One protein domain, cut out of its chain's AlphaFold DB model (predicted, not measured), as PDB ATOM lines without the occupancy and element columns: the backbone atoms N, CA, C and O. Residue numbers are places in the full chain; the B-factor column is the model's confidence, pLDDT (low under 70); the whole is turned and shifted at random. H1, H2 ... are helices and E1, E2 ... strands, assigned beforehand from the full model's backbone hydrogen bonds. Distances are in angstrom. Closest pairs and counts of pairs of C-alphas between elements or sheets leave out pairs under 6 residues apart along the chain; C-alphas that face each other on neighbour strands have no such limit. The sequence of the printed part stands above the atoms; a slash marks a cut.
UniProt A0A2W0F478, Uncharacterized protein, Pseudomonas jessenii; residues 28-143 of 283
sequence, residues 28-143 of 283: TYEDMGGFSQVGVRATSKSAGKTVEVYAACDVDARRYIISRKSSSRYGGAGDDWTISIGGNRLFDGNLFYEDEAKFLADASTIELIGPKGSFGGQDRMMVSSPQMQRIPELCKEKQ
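What this domain is: This is residues 28 to 143 of the 283 residues of an uncharacterized protein of Pseudomonas jessenii (UniProt A0A2W0F478). A twisted five-stranded sheet makes one wall, with helices H1 and H3 over one of its faces. A second, small sheet of four short strands sits toward one end on that same side, and the loops of residues 70 to 81 and 114 to 123 reach out from there. The printed part has 116 residues, with three named helices and nine named strands that follow along the chain in the order E1 E2 E3 E4 E5 E6 E7 H1 E8 E9 H2 H3. The sheets, E1 - E2 - E3 - E4 - E7 and E6 - E5 - E8 - E9, are antiparallel, and the class is mixed, helices and strands. The whole is compact, with a radius of gyration of the C-alphas of 14.8 A, yet elongated, spanning 50 by 29 by 21 A.

Where its parts are: Find C-alpha 28 at (114.051, 74.779, 275.652), where E1, residues 28 to 33, begins. E2, residues 37 to 44, follows over 22.0 A, E3, residues 50 to 57, over 21.6 A, and E4, residues 62 to 69, over 21.2 A. Next come E5, residues 82 to 85, E6, residues 89 to 91, and E7, residues 94 to 97. H1, residues 100 to 107, begins at C-alpha 100, (116.641, 97.854, 282.732). Then look for E8, residues 111 to 113, E9, residues 124 to 126, H2, residues 130 to 133, and H3, residues 135 to 143, 12.1 A long, ending at C-alpha 143, (118.972, 100.155, 268.161).

How they stand to each other: E1 to E4 form a meander, each strand the antiparallel neighbour of the one before: look for N 30 and O 41, 2.9 A, N 40 and O 53, 2.8 A, and N 54 and O 65, 2.9 A. E7 is an edge strand beside E4, with N 97 and O 64 at 2.8 A. H1 and H3 are on the same face, making two layers, helices on one face of a sheet. H1 runs along E4, 9.2 A over the sheet; H3, at 7.2 A, lies over E3, with C-alphas 57 and 139 closest, 5.4 A apart. H2 only grazes this sheet and touches H1, with C-alphas 104 and 133 closest at 6.3 A. In the small sheet, find N 85 and O 89, 3.1 A, N 84 and O 111, 2.8 A, and N 112 and O 125, 2.8 A. Every O i to N i+4 pair is within hydrogen-bond range in H1 and H3; H2 is too short for one.

The domain as a whole: The two C-alphas farthest apart, those of Val 59 and Phe 119, are 51.6 A apart. The printed part has no cut, and its one long link is E4 to E5. Mean pLDDT of the printed part is 79.8; it is under 70 at residues 70 to 80, 87 to 92 and 116 to 122.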
ATOM      1  N   THR A  28     113.304  74.486 276.881       88.00
ATOM      2  CA  THR A  28     114.051  74.779 275.652       88.00
ATOM      3  C   THR A  28     114.017  76.286 275.420       88.00
ATOM      4  O   THR A  28     112.958  76.899 275.565       88.00
ATOM      5  N   TYR A  29     115.154  76.869 275.047       90.31
ATOM      6  CA  TYR A  29     115.298  78.306 274.823       90.31
ATOM      7  C   TYR A  29     115.605  78.596 273.357       90.31
ATOM      8  O   TYR A  29     116.540  78.027 272.793       90.31
ATOM      9  N   GLU A  30     114.830  79.491 272.760       91.00
ATOM     10  CA  GLU A  30     114.994  79.949 271.381       91.00
ATOM     11  C   GLU A  30     115.211  81.461 271.372       91.00
ATOM     12  O   GLU A  30     114.439  82.204 271.984       91.00
ATOM     13  N   ASP A  31     116.237  81.925 270.664       91.62
ATOM     14  CA  ASP A  31     116.456  83.357 270.483       91.62
ATOM     15  C   ASP A  31     115.337  83.943 269.605       91.62
ATOM     16  O   ASP A  31     114.999  83.424 268.539       91.62
ATOM     17  N   MET A  32     114.756  85.051 270.056       89.88
ATOM     18  CA  MET A  32     113.774  85.831 269.311       89.88
ATOM     19  C   MET A  32     114.482  87.009 268.646       89.88
ATOM     20  O   MET A  32     115.171  87.780 269.311       89.88
ATOM     21  N   GLY A  33     114.265  87.186 267.344       84.44
ATOM     22  CA  GLY A  33     114.794  88.315 266.583       84.44
ATOM     23  C   GLY A  33     113.805  88.778 265.518       84.44
ATOM     24  O   GLY A  33     113.341  87.983 264.705       84.44
ATOM     25  N   GLY A  34     113.481  90.070 265.530       79.94
ATOM     26  CA  GLY A  34     112.614  90.726 264.553       79.94
ATOM     27  C   GLY A  34     113.185  92.062 264.078       79.94
ATOM     28  O   GLY A  34     114.360  92.373 264.301       79.94
ATOM     29  N   PHE A  35     112.351  92.869 263.417       71.88
ATOM     30  CA  PHE A  35     112.755  94.201 262.954       71.88
ATOM     31  C   PHE A  35     113.131  95.119 264.130       71.88
ATOM     32  O   PHE A  35     114.232  95.657 264.143       71.88
ATOM     33  N   SER A  36     112.280  95.197 265.158       79.00
ATOM     34  CA  SER A  36     112.493  96.025 266.358       79.00
ATOM     35  C   SER A  36     112.463  95.227 267.665       79.00
ATOM     36  O   SER A  36     112.215  95.785 268.726       79.00
ATOM     37  N   GLN A  37     112.671  93.908 267.623       89.88
ATOM     38  CA  GLN A  37     112.566  93.063 268.816       89.88
ATOM     39  C   GLN A  37     113.728  92.088 268.931       89.88
ATOM     40  O   GLN A  37     114.143  91.492 267.934       89.88
ATOM     41  N   VAL A  38     114.209  91.910 270.160       93.25
ATOM     42  CA  VAL A  38     115.194  90.888 270.539       93.25
ATOM     43  C   VAL A  38     114.770  90.245 271.852       93.25
ATOM     44  O   VAL A  38     114.254  90.928 272.735       93.25
ATOM     45  N   GLY A  39     114.957  88.942 272.007       93.94
ATOM     46  CA  GLY A  39     114.500  88.256 273.208       93.94
ATOM     47  C   GLY A  39     114.807  86.774 273.227       93.94
ATOM     48  O   GLY A  39     115.582  86.274 272.421       93.94
ATOM     49  N   VAL A  40     114.158  86.080 274.148       93.81
ATOM     50  CA  VAL A  40     114.247  84.641 274.344       93.81
ATOM     51  C   VAL A  40     112.842  84.100 274.556       93.81
ATOM     52  O   VAL A  40     112.085  84.592 275.397       93.81
ATOM     53  N   ARG A  41     112.508  83.046 273.821       92.62
ATOM     54  CA  ARG A  41     111.323  82.230 274.041       92.62
ATOM     55  C   ARG A  41     111.731  80.980 274.810       92.62
ATOM     56  O   ARG A  41     112.487  80.161 274.300       92.62
ATOM     57  N   ALA A  42     111.215  80.827 276.021       90.69
ATOM     58  CA  ALA A  42     111.400  79.644 276.847       90.69
ATOM     59  C   ALA A  42     110.143  78.769 276.777       90.69
ATOM     60  O   ALA A  42     109.059  79.217 277.149       90.69
ATOM     61  N   THR A  43     110.273  77.523 276.323       89.31
ATOM     62  CA  THR A  43     109.160  76.563 276.247       89.31
ATOM     63  C   THR A  43     109.437  75.353 277.125       89.31
ATOM     64  O   THR A  43     110.444  74.671 276.945       89.31
ATOM     65  N   SER A  44     108.540  75.094 278.075       85.56
ATOM     66  CA  SER A  44     108.588  73.933 278.967       85.56
ATOM     67  C   SER A  44     108.329  72.645 278.184       85.56
ATOM     68  O   SER A  44     107.350  72.552 277.441       85.56
ATOM     69  N   LYS A  45     109.192  71.643 278.359       81.81
ATOM     70  CA  LYS A  45     109.081  70.318 277.733       81.81
ATOM     71  C   LYS A  45     107.985  69.486 278.386       81.81
ATOM     72  O   LYS A  45     107.267  68.788 277.677       81.81
ATOM     73  N   SER A  46     107.855  69.555 279.712       77.12
ATOM     74  CA  SER A  46     106.848  68.792 280.456       77.12
ATOM     75  C   SER A  46     105.455  69.421 280.403       77.12
ATOM     76  O   SER A  46     104.475  68.707 280.207       77.12
ATOM     77  N   ALA A  47     105.349  70.747 280.534       76.25
ATOM     78  CA  ALA A  47     104.066  71.449 280.585       76.25
ATOM     79  C   ALA A  47     103.612  72.004 279.224       76.25
ATOM     80  O   ALA A  47     102.456  72.409 279.080       76.25
ATOM     81  N   GLY A  48     104.503  72.075 278.227       77.25
ATOM     82  CA  GLY A  48     104.195  72.636 276.905       77.25
ATOM     83  C   GLY A  48     103.816  74.121 276.941       77.25
ATOM     84  O   GLY A  48     103.106  74.599 276.058       77.25
ATOM     85  N   LYS A  49     104.217  74.846 277.995       81.06
ATOM     86  CA  LYS A  49     103.908  76.270 278.193       81.06
ATOM     87  C   LYS A  49     105.086  77.144 277.780       81.06
ATOM     88  O   LYS A  49     106.236  76.789 278.032       81.06
ATOM     89  N   THR A  50     104.778  78.306 277.209       86.81
ATOM     90  CA  THR A  50     105.778  79.234 276.680       86.81
ATOM     91  C   THR A  50     105.768  80.569 277.420       86.81
ATOM     92  O   THR A  50     104.718  81.188 277.615       86.81
ATOM     93  N   VAL A  51     106.964  81.029 277.775       88.25
ATOM     94  CA  VAL A  51     107.241  82.367 278.297       88.25
ATOM     95  C   VAL A  51     108.158  83.082 277.310       88.25
ATOM     96  O   VAL A  51     109.194  82.554 276.918       88.25
ATOM     97  N   GLU A  52     107.778  84.283 276.896       91.50
ATOM     98  CA  GLU A  52     108.601  85.163 276.072       91.50
ATOM     99  C   GLU A  52     109.168  86.275 276.953       91.50
ATOM    100  O   GLU A  52     108.430  86.975 277.645       91.50
ATOM    101  N   VAL A  53     110.483  86.440 276.923       92.81
ATOM    102  CA  VAL A  53     111.206  87.510 277.611       92.81
ATOM    103  C   VAL A  53     111.931  88.293 276.532       92.81
ATOM    104  O   VAL A  53     112.821  87.753 275.885       92.81
ATOM    105  N   TYR A  54     111.532  89.530 276.267       93.44
ATOM    106  CA  TYR A  54     112.043  90.272 275.116       93.44
ATOM    107  C   TYR A  54     112.069  91.779 275.354       93.44
ATOM    108  O   TYR A  54     111.467  92.292 276.292       93.44
ATOM    109  N   ALA A  55     112.776  92.497 274.492       93.69
ATOM    110  CA  ALA A  55     112.771  93.944 274.421       93.69
ATOM    111  C   ALA A  55     112.194  94.402 273.080       93.69
ATOM    112  O   ALA A  55     112.517  93.839 272.032       93.69
ATOM    113  N   ALA A  56     111.355  95.432 273.128       91.94
ATOM    114  CA  ALA A  56     111.075  96.301 271.997       91.94
ATOM    115  C   ALA A  56     112.163  97.384 271.954       91.94
ATOM    116  O   ALA A  56     112.347  98.138 272.914       91.94
ATOM    117  N   CYS A  57     112.909  97.392 270.858       89.31
ATOM    118  CA  CYS A  57     114.088  98.208 270.596       89.31
ATOM    119  C   CYS A  57     113.728  99.277 269.573       89.31
ATOM    120  O   CYS A  57     114.257  99.296 268.460       89.31
ATOM    121  N   ASP A  58     112.758 100.110 269.941       80.50
ATOM    122  CA  ASP A  58     112.337 101.228 269.114       80.50
ATOM    123  C   ASP A  58     113.401 102.336 269.163       80.50
ATOM    124  O   ASP A  58     114.223 102.406 270.082       80.50
ATOM    125  N   VAL A  59     113.399 103.206 268.152       76.44
ATOM    126  CA  VAL A  59     114.381 104.293 268.020       76.44
ATOM    127  C   VAL A  59     114.351 105.225 269.235       76.44
ATOM    128  O   VAL A  59     115.408 105.578 269.755       76.44
ATOM    129  N   ASP A  60     113.156 105.540 269.736       75.31
ATOM    130  CA  ASP A  60     112.958 106.556 270.775       75.31
ATOM    131  C   ASP A  60     112.943 105.992 272.201       75.31
ATOM    132  O   ASP A  60     113.188 106.715 273.168       75.31
ATOM    133  N   ALA A  61     112.635 104.704 272.361       78.94
ATOM    134  CA  ALA A  61     112.466 104.096 273.672       78.94
ATOM    135  C   ALA A  61     112.748 102.595 273.652       78.94
ATOM    136  O   ALA A  61     112.424 101.878 272.708       78.94
ATOM    137  N   ARG A  62     113.290 102.106 274.768       85.56
ATOM    138  CA  ARG A  62     113.440 100.674 275.030       85.56
ATOM    139  C   ARG A  62     112.377 100.256 276.023       85.56
ATOM    140  O   ARG A  62     112.262 100.855 277.091       85.56
ATOM    141  N   ARG A  63     111.625  99.216 275.684       92.25
ATOM    142  CA  ARG A  63     110.631  98.624 276.579       92.25
ATOM    143  C   ARG A  63     110.890  97.138 276.700       92.25
ATOM    144  O   ARG A  63     110.887  96.431 275.698       92.25
ATOM    145  N   TYR A  64     111.078  96.660 277.919       93.06
ATOM    146  CA  TYR A  64     111.282  95.242 278.190       93.06
ATOM    147  C   TYR A  64     109.973  94.592 278.606       93.06
ATOM    148  O   TYR A  64     109.132  95.219 279.254       93.06
ATOM    149  N   ILE A  65     109.773  93.351 278.182       91.62
ATOM    150  CA  ILE A  65     108.498  92.657 278.262       91.62
ATOM    151  C   ILE A  65     108.737  91.220 278.707       91.62
ATOM    152  O   ILE A  65     109.568  90.511 278.143       91.62
ATOM    153  N   ILE A  66     107.976  90.790 279.709       89.19
ATOM    154  CA  ILE A  66     107.827  89.377 280.065       89.19
ATOM    155  C   ILE A  66     106.375  89.004 279.783       89.19
ATOM    156  O   ILE A  66     105.457  89.623 280.321       89.19
ATOM    157  N   SER A  67     106.166  88.022 278.916       87.19
ATOM    158  CA  SER A  67     104.857  87.629 278.401       87.19
ATOM    159  C   SER A  67     104.654  86.126 278.516       87.19
ATOM    160  O   SER A  67     105.546  85.333 278.215       87.19
ATOM    161  N   ARG A  68     103.447  85.720 278.907       80.44
ATOM    162  CA  ARG A  68     102.985  84.338 278.781       80.44
ATOM    163  C   ARG A  68     102.305  84.164 277.425       80.44
ATOM    164  O   ARG A  68     101.291  84.804 277.154       80.44
ATOM    165  N   LYS A  69     102.789  83.242 276.594       73.38
ATOM    166  CA  LYS A  69     102.061  82.798 275.395       73.38
ATOM    167  C   LYS A  69     101.342  81.498 275.736       73.38
ATOM    168  O   LYS A  69     101.962  80.439 275.807       73.38
ATOM    169  N   SER A  70     100.030  81.551 275.966       58.34
ATOM    170  CA  SER A  70      99.236  80.327 276.105       58.34
ATOM    171  C   SER A  70      99.074  79.663 274.736       58.34
ATOM    172  O   SER A  70      98.331  80.146 273.883       58.34
ATOM    173  N   SER A  71      99.740  78.534 274.513       48.91
ATOM    174  CA  SER A  71      99.456  77.648 273.385       48.91
ATOM    175  C   SER A  71      98.523  76.516 273.819       48.91
ATOM    176  O   SER A  71      98.918  75.354 273.829       48.91
ATOM    177  N   SER A  72      97.275  76.817 274.179       43.91
ATOM    178  CA  SER A  72      96.224  75.792 274.168       43.91
ATOM    179  C   SER A  72      95.188  76.148 273.101       43.91
ATOM    180  O   SER A  72      94.394  77.070 273.232       43.91
ATOM    181  N   ARG A  73      95.205  75.392 271.992       39.41
ATOM    182  CA  ARG A  73      94.148  75.402 270.958       39.41
ATOM    183  C   ARG A  73      92.823  74.803 271.451       39.41
ATOM    184  O   ARG A  73      91.872  74.733 270.683       39.41
ATOM    185  N   TYR A  74      92.753  74.375 272.707       39.78
ATOM    186  CA  TYR A  74      91.571  73.786 273.311       39.78
ATOM    187  C   TYR A  74      91.362  74.412 274.684       39.78
ATOM    188  O   TYR A  74      92.091  74.113 275.626       39.78
ATOM    189  N   GLY A  75      90.371  75.299 274.769       42.03
ATOM    190  CA  GLY A  75      89.848  75.782 276.037       42.03
ATOM    191  C   GLY A  75      89.227  74.616 276.796       42.03
ATOM    192  O   GLY A  75      88.172  74.111 276.423       42.03
ATOM    193  N   GLY A  76      89.904  74.178 277.848       36.94
ATOM    194  CA  GLY A  76      89.391  73.254 278.844       36.94
ATOM    195  C   GLY A  76      89.801  73.776 280.213       36.94
ATOM    196  O   GLY A  76      90.949  74.162 280.404       36.94
ATOM    197  N   ALA A  77      88.849  73.834 281.139       40.09
ATOM    198  CA  ALA A  77      88.967  74.412 282.477       40.09
ATOM    199  C   ALA A  77      89.909  73.622 283.423       40.09
ATOM    200  O   ALA A  77      89.476  73.109 284.450       40.09
ATOM    201  N   GLY A  78      91.197  73.521 283.078       44.72
ATOM    202  CA  GLY A  78      92.238  72.856 283.876       44.72
ATOM    203  C   GLY A  78      93.649  73.435 283.685       44.72
ATOM    204  O   GLY A  78      94.627  72.721 283.878       44.72
ATOM    205  N   ASP A  79      93.763  74.702 283.275       53.75
ATOM    206  CA  ASP A  79      94.984  75.318 282.722       53.75
ATOM    207  C   ASP A  79      95.693  76.301 283.701       53.75
ATOM    208  O   ASP A  79      96.325  77.273 283.271       53.75
ATOM    209  N   ASP A  80      95.622  76.040 285.017       65.56
ATOM    210  CA  ASP A  80      96.079  76.918 286.124       65.56
ATOM    211  C   ASP A  80      97.612  76.968 286.313       65.56
ATOM    212  O   ASP A  80      98.138  76.917 287.426       65.56
ATOM    213  N   TRP A  81      98.357  77.074 285.215       71.88
ATOM    214  CA  TRP A  81      99.767  77.446 285.276       71.88
ATOM    215  C   TRP A  81      99.889  78.964 285.411       71.88
ATOM    216  O   TRP A  81      99.344  79.694 284.587       71.88
ATOM    217  N   THR A  82     100.623  79.455 286.405       78.31
ATOM    218  CA  THR A  82     100.838  80.895 286.632       78.31
ATOM    219  C   THR A  82     102.319  81.235 286.553       78.31
ATOM    220  O   THR A  82     103.165  80.388 286.834       78.31
ATOM    221  N   ILE A  83     102.650  82.463 286.148       80.81
ATOM    222  CA  ILE A  83     104.031  82.947 286.231       80.81
ATOM    223  C   ILE A  83     104.190  83.713 287.540       80.81
ATOM    224  O   ILE A  83     103.407  84.618 287.823       80.81
ATOM    225  N   SER A  84     105.214  83.356 288.310       85.19
ATOM    226  CA  SER A  84     105.668  84.074 289.496       85.19
ATOM    227  C   SER A  84     106.986  84.782 289.204       85.19
ATOM    228  O   SER A  84     107.892  84.199 288.619       85.19
ATOM    229  N   ILE A  85     107.098  86.038 289.631       83.06
ATOM    230  CA  ILE A  85     108.337  86.826 289.584       83.06
ATOM    231  C   ILE A  85     108.619  87.391 290.974       83.06
ATOM    232  O   ILE A  85     107.702  87.849 291.670       83.06
ATOM    233  N   GLY A  86     109.885  87.344 291.399       78.31
ATOM    234  CA  GLY A  86     110.318  87.849 292.705       78.31
ATOM    235  C   GLY A  86     109.618  87.167 293.888       78.31
ATOM    236  O   GLY A  86     109.430  87.782 294.938       78.31
ATOM    237  N   GLY A  87     109.149  85.931 293.694       66.25
ATOM    238  CA  GLY A  87     108.489  85.102 294.706       66.25
ATOM    239  C   GLY A  87     107.069  85.512 295.112       66.25
ATOM    240  O   GLY A  87     106.471  84.793 295.906       66.25
ATOM    241  N   ASN A  88     106.525  86.625 294.600       60.09
ATOM    242  CA  ASN A  88     105.268  87.200 295.109       60.09
ATOM    243  C   ASN A  88     104.307  87.747 294.038       60.09
ATOM    244  O   ASN A  88     103.145  88.002 294.350       60.09
ATOM    245  N   ARG A  89     104.749  87.963 292.790       61.50
ATOM    246  CA  ARG A  89     103.884  88.511 291.730       61.50
ATOM    247  C   ARG A  89     103.403  87.414 290.795       61.50
ATOM    248  O   ARG A  89     104.149  87.008 289.914       61.50
ATOM    249  N   LEU A  90     102.152  86.993 290.979       64.81
ATOM    250  CA  LEU A  90     101.429  86.160 290.020       64.81
ATOM    251  C   LEU A  90     100.806  87.052 288.942       64.81
ATOM    252  O   LEU A  90     100.134  88.030 289.274       64.81
ATOM    253  N   PHE A  91     101.011  86.734 287.666       67.88
ATOM    254  CA  PHE A  91     100.386  87.469 286.564       67.88
ATOM    255  C   PHE A  91      99.983  86.541 285.415       67.88
ATOM    256  O   PHE A  91     100.604  85.502 285.190       67.88
ATOM    257  N   ASP A  92      98.942  86.947 284.685       64.12
ATOM    258  CA  ASP A  92      98.359  86.192 283.566       64.12
ATOM    259  C   ASP A  92      98.360  86.998 282.250       64.12
ATOM    260  O   ASP A  92      97.464  86.907 281.418       64.12
ATOM    261  N   GLY A  93      99.361  87.863 282.077       72.62
ATOM    262  CA  GLY A  93      99.442  88.790 280.948       72.62
ATOM    263  C   GLY A  93     100.869  89.220 280.623       72.62
ATOM    264  O   GLY A  93     101.816  88.458 280.803       72.62
ATOM    265  N   ASN A  94     101.021  90.454 280.145       84.50
ATOM    266  CA  ASN A  94     102.323  91.043 279.844       84.50
ATOM    267  C   ASN A  94     102.748  91.973 280.979       84.50
ATOM    268  O   ASN A  94     101.975  92.835 281.400       84.50
ATOM    269  N   LEU A  95     103.991  91.838 281.427       87.81
ATOM    270  CA  LEU A  95     104.642  92.809 282.298       87.81
ATOM    271  C   LEU A  95     105.587  93.669 281.478       87.81
ATOM    272  O   LEU A  95     106.407  93.140 280.732       87.81
ATOM    273  N   PHE A  96     105.472  94.983 281.645       90.62
ATOM    274  CA  PHE A  96     106.262  95.974 280.929       90.62
ATOM    275  C   PHE A  96     107.224  96.672 281.885       90.62
ATOM    276  O   PHE A  96     106.849  97.042 283.001       90.62
ATOM    277  N   TYR A  97     108.449  96.887 281.423       91.12
ATOM    278  CA  TYR A  97     109.506  97.549 282.170       91.12
ATOM    279  C   TYR A  97     110.149  98.623 281.301       91.12
ATOM    280  O   TYR A  97     110.514  98.373 280.152       91.12
ATOM    281  N   GLU A  98     110.315  99.809 281.874       88.62
ATOM    282  CA  GLU A  98     111.144 100.884 281.312       88.62
ATOM    283  C   GLU A  98     112.532 100.916 281.974       88.62
ATOM    284  O   GLU A  98     113.502 101.386 281.387       88.62
ATOM    285  N   ASP A  99     112.639 100.358 283.184       91.88
ATOM    286  CA  ASP A  99     113.876 100.239 283.953       91.88
ATOM    287  C   ASP A  99     114.575  98.900 283.655       91.88
ATOM    288  O   ASP A  99     114.048  97.822 283.953       91.88
ATOM    289  N   GLU A 100     115.777  98.988 283.081       92.19
ATOM    290  CA  GLU A 100     116.641  97.854 282.732       92.19
ATOM    291  C   GLU A 100     117.058  97.027 283.959       92.19
ATOM    292  O   GLU A 100     117.045  95.798 283.905       92.19
ATOM    293  N   ALA A 101     117.389  97.670 285.082       92.56
ATOM    294  CA  ALA A 101     117.841  96.980 286.288       92.56
ATOM    295  C   ALA A 101     116.695  96.197 286.935       92.56
ATOM    296  O   ALA A 101     116.870  95.044 287.337       92.56
ATOM    297  N   LYS A 102     115.500  96.796 286.977       91.06
ATOM    298  CA  LYS A 102     114.293  96.113 287.454       91.06
ATOM    299  C   LYS A 102     113.925  94.936 286.553       91.06
ATOM    300  O   LYS A 102     113.601  93.869 287.063       91.06
ATOM    301  N   PHE A 103     114.003  95.119 285.236       92.38
ATOM    302  CA  PHE A 103     113.778  94.035 284.283       92.38
ATOM    303  C   PHE A 103     114.753  92.875 284.499       92.38
ATOM    304  O   PHE A 103     114.313  91.734 284.584       92.38
ATOM    305  N   LEU A 104     116.054  93.147 284.629       92.25
ATOM    306  CA  LEU A 104     117.067  92.108 284.841       92.25
ATOM    307  C   LEU A 104     116.866  91.356 286.163       92.25
ATOM    308  O   LEU A 104     116.990  90.130 286.195       92.25
ATOM    309  N   ALA A 105     116.518  92.071 287.238       90.69
ATOM    310  CA  ALA A 105     116.195  91.455 288.521       90.69
ATOM    311  C   ALA A 105     114.988  90.510 288.392       90.69
ATOM    312  O   ALA A 105     115.067  89.339 288.771       90.69
ATOM    313  N   ASP A 106     113.906  90.982 287.773       90.06
ATOM    314  CA  ASP A 106     112.673  90.213 287.607       90.06
ATOM    315  C   ASP A 106     112.868  89.031 286.630       90.06
ATOM    316  O   ASP A 106     112.431  87.916 286.918       90.06
ATOM    317  N   ALA A 107     113.630  89.211 285.545       89.25
ATOM    318  CA  ALA A 107     113.953  88.163 284.572       89.25
ATOM    319  C   ALA A 107     114.765  86.999 285.169       89.25
ATOM    320  O   ALA A 107     114.645  85.858 284.724       89.25
ATOM    321  N   SER A 108     115.568  87.265 286.203       87.81
ATOM    322  CA  SER A 108     116.354  86.235 286.894       87.81
ATOM    323  C   SER A 108     115.541  85.361 287.857       87.81
ATOM    324  O   SER A 108     116.051  84.360 288.346       87.81
ATOM    325  N   THR A 109     114.283  85.724 288.127       89.19
ATOM    326  CA  THR A 109     113.439  85.075 289.146       89.19
ATOM    327  C   THR A 109     112.120  84.540 288.592       89.19
ATOM    328  O   THR A 109     111.186  84.288 289.353       89.19
ATOM    329  N   ILE A 110     112.022  84.399 287.268       88.69
ATOM    330  CA  ILE A 110     110.811  83.911 286.611       88.69
ATOM    331  C   ILE A 110     110.618  82.433 286.946       88.69
ATOM    332  O   ILE A 110     111.447  81.590 286.607       88.69
ATOM    333  N   GLU A 111     109.469  82.118 287.522       87.44
ATOM    334  CA  GLU A 111     109.041  80.761 287.819       87.44
ATOM    335  C   GLU A 111     107.696  80.469 287.165       87.44
ATOM    336  O   GLU A 111     106.780  81.290 287.192       87.44
ATOM    337  N   LEU A 112     107.560  79.268 286.618       82.94
ATOM    338  CA  LEU A 112     106.296  78.714 286.173       82.94
ATOM    339  C   LEU A 112     105.743  77.817 287.291       82.94
ATOM    340  O   LEU A 112     106.396  76.854 287.692       82.94
ATOM    341  N   ILE A 113     104.563  78.153 287.809       81.00
ATOM    342  CA  ILE A 113     103.911  77.459 288.923       81.00
ATOM    343  C   ILE A 113     102.723  76.663 288.396       81.00
ATOM    344  O   ILE A 113     101.847  77.231 287.748       81.00
ATOM    345  N   GLY A 114     102.704  75.363 288.676       76.56
ATOM    346  CA  GLY A 114     101.650  74.440 288.276       76.56
ATOM    347  C   GLY A 114     100.416  74.461 289.176       76.56
ATOM    348  O   GLY A 114     100.439  75.025 290.279       76.56
ATOM    349  N   PRO A 115      99.324  73.819 288.724       71.69
ATOM    350  CA  PRO A 115      98.107  73.684 289.511       71.69
ATOM    351  C   PRO A 115      98.389  72.954 290.829       71.69
ATOM    352  O   PRO A 115      99.206  72.037 290.904       71.69
ATOM    353  N   LYS A 116      97.686  73.345 291.893       67.50
ATOM    354  CA  LYS A 116      97.824  72.694 293.198       67.50
ATOM    355  C   LYS A 116      97.163  71.311 293.159       67.50
ATOM    356  O   LYS A 116      95.950  71.217 292.992       67.50
ATOM    357  N   GLY A 117      97.947  70.247 293.337       59.50
ATOM    358  CA  GLY A 117      97.421  68.884 293.443       59.50
ATOM    359  C   GLY A 117      96.638  68.644 294.742       59.50
ATOM    360  O   GLY A 117      96.861  69.312 295.752       59.50
ATOM    361  N   SER A 118      95.743  67.649 294.747       46.28
ATOM    362  CA  SER A 118      94.841  67.354 295.878       46.28
ATOM    363  C   SER A 118      95.545  66.934 297.179       46.28
ATOM    364  O   SER A 118      94.937  67.019 298.242       46.28
ATOM    365  N   PHE A 119      96.810  66.496 297.121       47.28
ATOM    366  CA  PHE A 119      97.574  66.003 298.281       47.28
ATOM    367  C   PHE A 119      99.076  66.373 298.254       47.28
ATOM    368  O   PHE A 119      99.868  65.763 298.966       47.28
ATOM    369  N   GLY A 120      99.487  67.367 297.452       54.69
ATOM    370  CA  GLY A 120     100.896  67.756 297.274       54.69
ATOM    371  C   GLY A 120     101.108  69.267 297.116       54.69
ATOM    372  O   GLY A 120     100.150  70.023 296.951       54.69
ATOM    373  N   GLY A 121     102.369  69.709 297.211       59.75
ATOM    374  CA  GLY A 121     102.777  71.092 296.916       59.75
ATOM    375  C   GLY A 121     102.537  71.477 295.448       59.75
ATOM    376  O   GLY A 121     102.182  70.633 294.632       59.75
ATOM    377  N   GLN A 122     102.692  72.761 295.115       69.88
ATOM    378  CA  GLN A 122     102.653  73.223 293.721       69.88
ATOM    379  C   GLN A 122     103.993  72.933 293.038       69.88
ATOM    380  O   GLN A 122     105.040  73.246 293.611       69.88
ATOM    381  N   ASP A 123     103.957  72.400 291.817       73.38
ATOM    382  CA  ASP A 123     105.153  72.271 290.983       73.38
ATOM    383  C   ASP A 123     105.671  73.667 290.622       73.38
ATOM    384  O   ASP A 123     104.901  74.525 290.191       73.38
ATOM    385  N   ARG A 124     106.968  73.918 290.814       80.69
ATOM    386  CA  ARG A 124     107.615  75.198 290.486       80.69
ATOM    387  C   ARG A 124     108.823  74.931 289.605       80.69
ATOM    388  O   ARG A 124     109.706  74.168 289.985       80.69
ATOM    389  N   MET A 125     108.872  75.578 288.448       82.75
ATOM    390  CA  MET A 125     109.972  75.437 287.499       82.75
ATOM    391  C   MET A 125     110.602  76.794 287.215       82.75
ATOM    392  O   MET A 125     109.907  77.737 286.845       82.75
ATOM    393  N   MET A 126     111.920  76.886 287.368       86.75
ATOM    394  CA  MET A 126     112.668  78.106 287.076       86.75
ATOM    395  C   MET A 126     112.823  78.276 285.560       86.75
ATOM    396  O   MET A 126     113.286  77.362 284.880       86.75
ATOM    397  N   VAL A 127     112.447  79.445 285.042       86.06
ATOM    398  CA  VAL A 127     112.490  79.790 283.607       86.06
ATOM    399  C   VAL A 127     113.755  80.586 283.254       86.06
ATOM    400  O   VAL A 127     114.050  80.809 282.084       86.06
ATOM    401  N   SER A 128     114.511  81.059 284.249       79.81
ATOM    402  CA  SER A 128     115.670  81.930 284.033       79.81
ATOM    403  C   SER A 128     116.750  81.270 283.159       79.81
ATOM    404  O   SER A 128     117.201  80.164 283.460       79.81
ATOM    405  N   SER A 129     117.239  81.990 282.146       83.88
ATOM    406  CA  SER A 129     118.384  81.593 281.310       83.88
ATOM    407  C   SER A 129     119.429  82.715 281.251       83.88
ATOM    408  O   SER A 129     119.048  83.888 281.200       83.88
ATOM    409  N   PRO A 130     120.740  82.402 281.173       85.31
ATOM    410  CA  PRO A 130     121.780  83.398 280.906       85.31
ATOM    411  C   PRO A 130     121.525  84.230 279.640       85.31
ATOM    412  O   PRO A 130     121.916  85.392 279.577       85.31
ATOM    413  N   GLN A 131     120.822  83.676 278.643       86.62
ATOM    414  CA  GLN A 131     120.451  84.410 277.425       86.62
ATOM    415  C   GLN A 131     119.558  85.622 277.731       86.62
ATOM    416  O   GLN A 131     119.684  86.656 277.079       86.62
ATOM    417  N   MET A 132     118.705  85.542 278.760       90.81
ATOM    418  CA  MET A 132     117.807  86.639 279.141       90.81
ATOM    419  C   MET A 132     118.571  87.857 279.672       90.81
ATOM    420  O   MET A 132     118.138  88.991 279.478       90.81
ATOM    421  N   GLN A 133     119.740  87.644 280.284       90.75
ATOM    422  CA  GLN A 133     120.583  88.730 280.795       90.75
ATOM    423  C   GLN A 133     121.203  89.568 279.672       90.75
ATOM    424  O   GLN A 133     121.527  90.733 279.883       90.75
ATOM    425  N   ARG A 134     121.333  88.998 278.467       92.88
ATOM    426  CA  ARG A 134     121.892  89.684 277.294       92.88
ATOM    427  C   ARG A 134     120.868  90.535 276.549       92.88
ATOM    428  O   ARG A 134     121.254  91.325 275.695       92.88
ATOM    429  N   ILE A 135     119.575  90.413 276.859       94.00
ATOM    430  CA  ILE A 135     118.498  91.117 276.145       94.00
ATOM    431  C   ILE A 135     118.721  92.641 276.106       94.00
ATOM    432  O   ILE A 135     118.578  93.215 275.025       94.00
ATOM    433  N   PRO A 136     119.110  93.327 277.202       94.19
ATOM    434  CA  PRO A 136     119.358  94.767 277.138       94.19
ATOM    435  C   PRO A 136     120.540  95.171 276.260       94.19
ATOM    436  O   PRO A 136     120.455  96.182 275.564       94.19
ATOM    437  N   GLU A 137     121.621  94.390 276.267       93.38
ATOM    438  CA  GLU A 137     122.790  94.608 275.410       93.38
ATOM    439  C   GLU A 137     122.427  94.409 273.936       93.38
ATOM    440  O   GLU A 137     122.596  95.326 273.135       93.38
ATOM    441  N   LEU A 138     121.800  93.276 273.604       92.06
ATOM    442  CA  LEU A 138     121.312  92.984 272.253       92.06
ATOM    443  C   LEU A 138     120.347  94.067 271.752       92.06
ATOM    444  O   LEU A 138     120.339  94.406 270.571       92.06
ATOM    445  N   CYS A 139     119.541  94.641 272.647       92.25
ATOM    446  CA  CYS A 139     118.615  95.707 272.288       92.25
ATOM    447  C   CYS A 139     119.334  97.024 271.971       92.25
ATOM    448  O   CYS A 139     118.957  97.714 271.024       92.25
ATOM    449  N   LYS A 140     120.401  97.354 272.713       92.12
ATOM    450  CA  LYS A 140     121.275  98.506 272.431       92.12
ATOM    451  C   LYS A 140     121.985  98.343 271.087       92.12
ATOM    452  O   LYS A 140     121.991  99.277 270.290       92.12
ATOM    453  N   GLU A 141     122.531  97.160 270.815       91.50
ATOM    454  CA  GLU A 141     123.169  96.842 269.532       91.50
ATOM    455  C   GLU A 141     122.182  96.963 268.368       91.50
ATOM    456  O   GLU A 141     122.476  97.608 267.360       91.50
ATOM    457  N   LYS A 142     120.975  96.407 268.529       90.44
ATOM    458  CA  LYS A 142     119.914  96.487 267.524       90.44
ATOM    459  C   LYS A 142     119.495  97.931 267.250       90.44
ATOM    460  O   LYS A 142     119.372  98.313 266.091       90.44
ATOM    461  N   GLN A 143     119.313  98.738 268.295       90.12
ATOM    462  CA  GLN A 143     118.972 100.155 268.161       90.12
ATOM    463  C   GLN A 143     120.080 100.921 267.422       90.12
ATOM    464  O   GLN A 143     119.790 101.680 266.502       90.12
TER     465      GLN A 143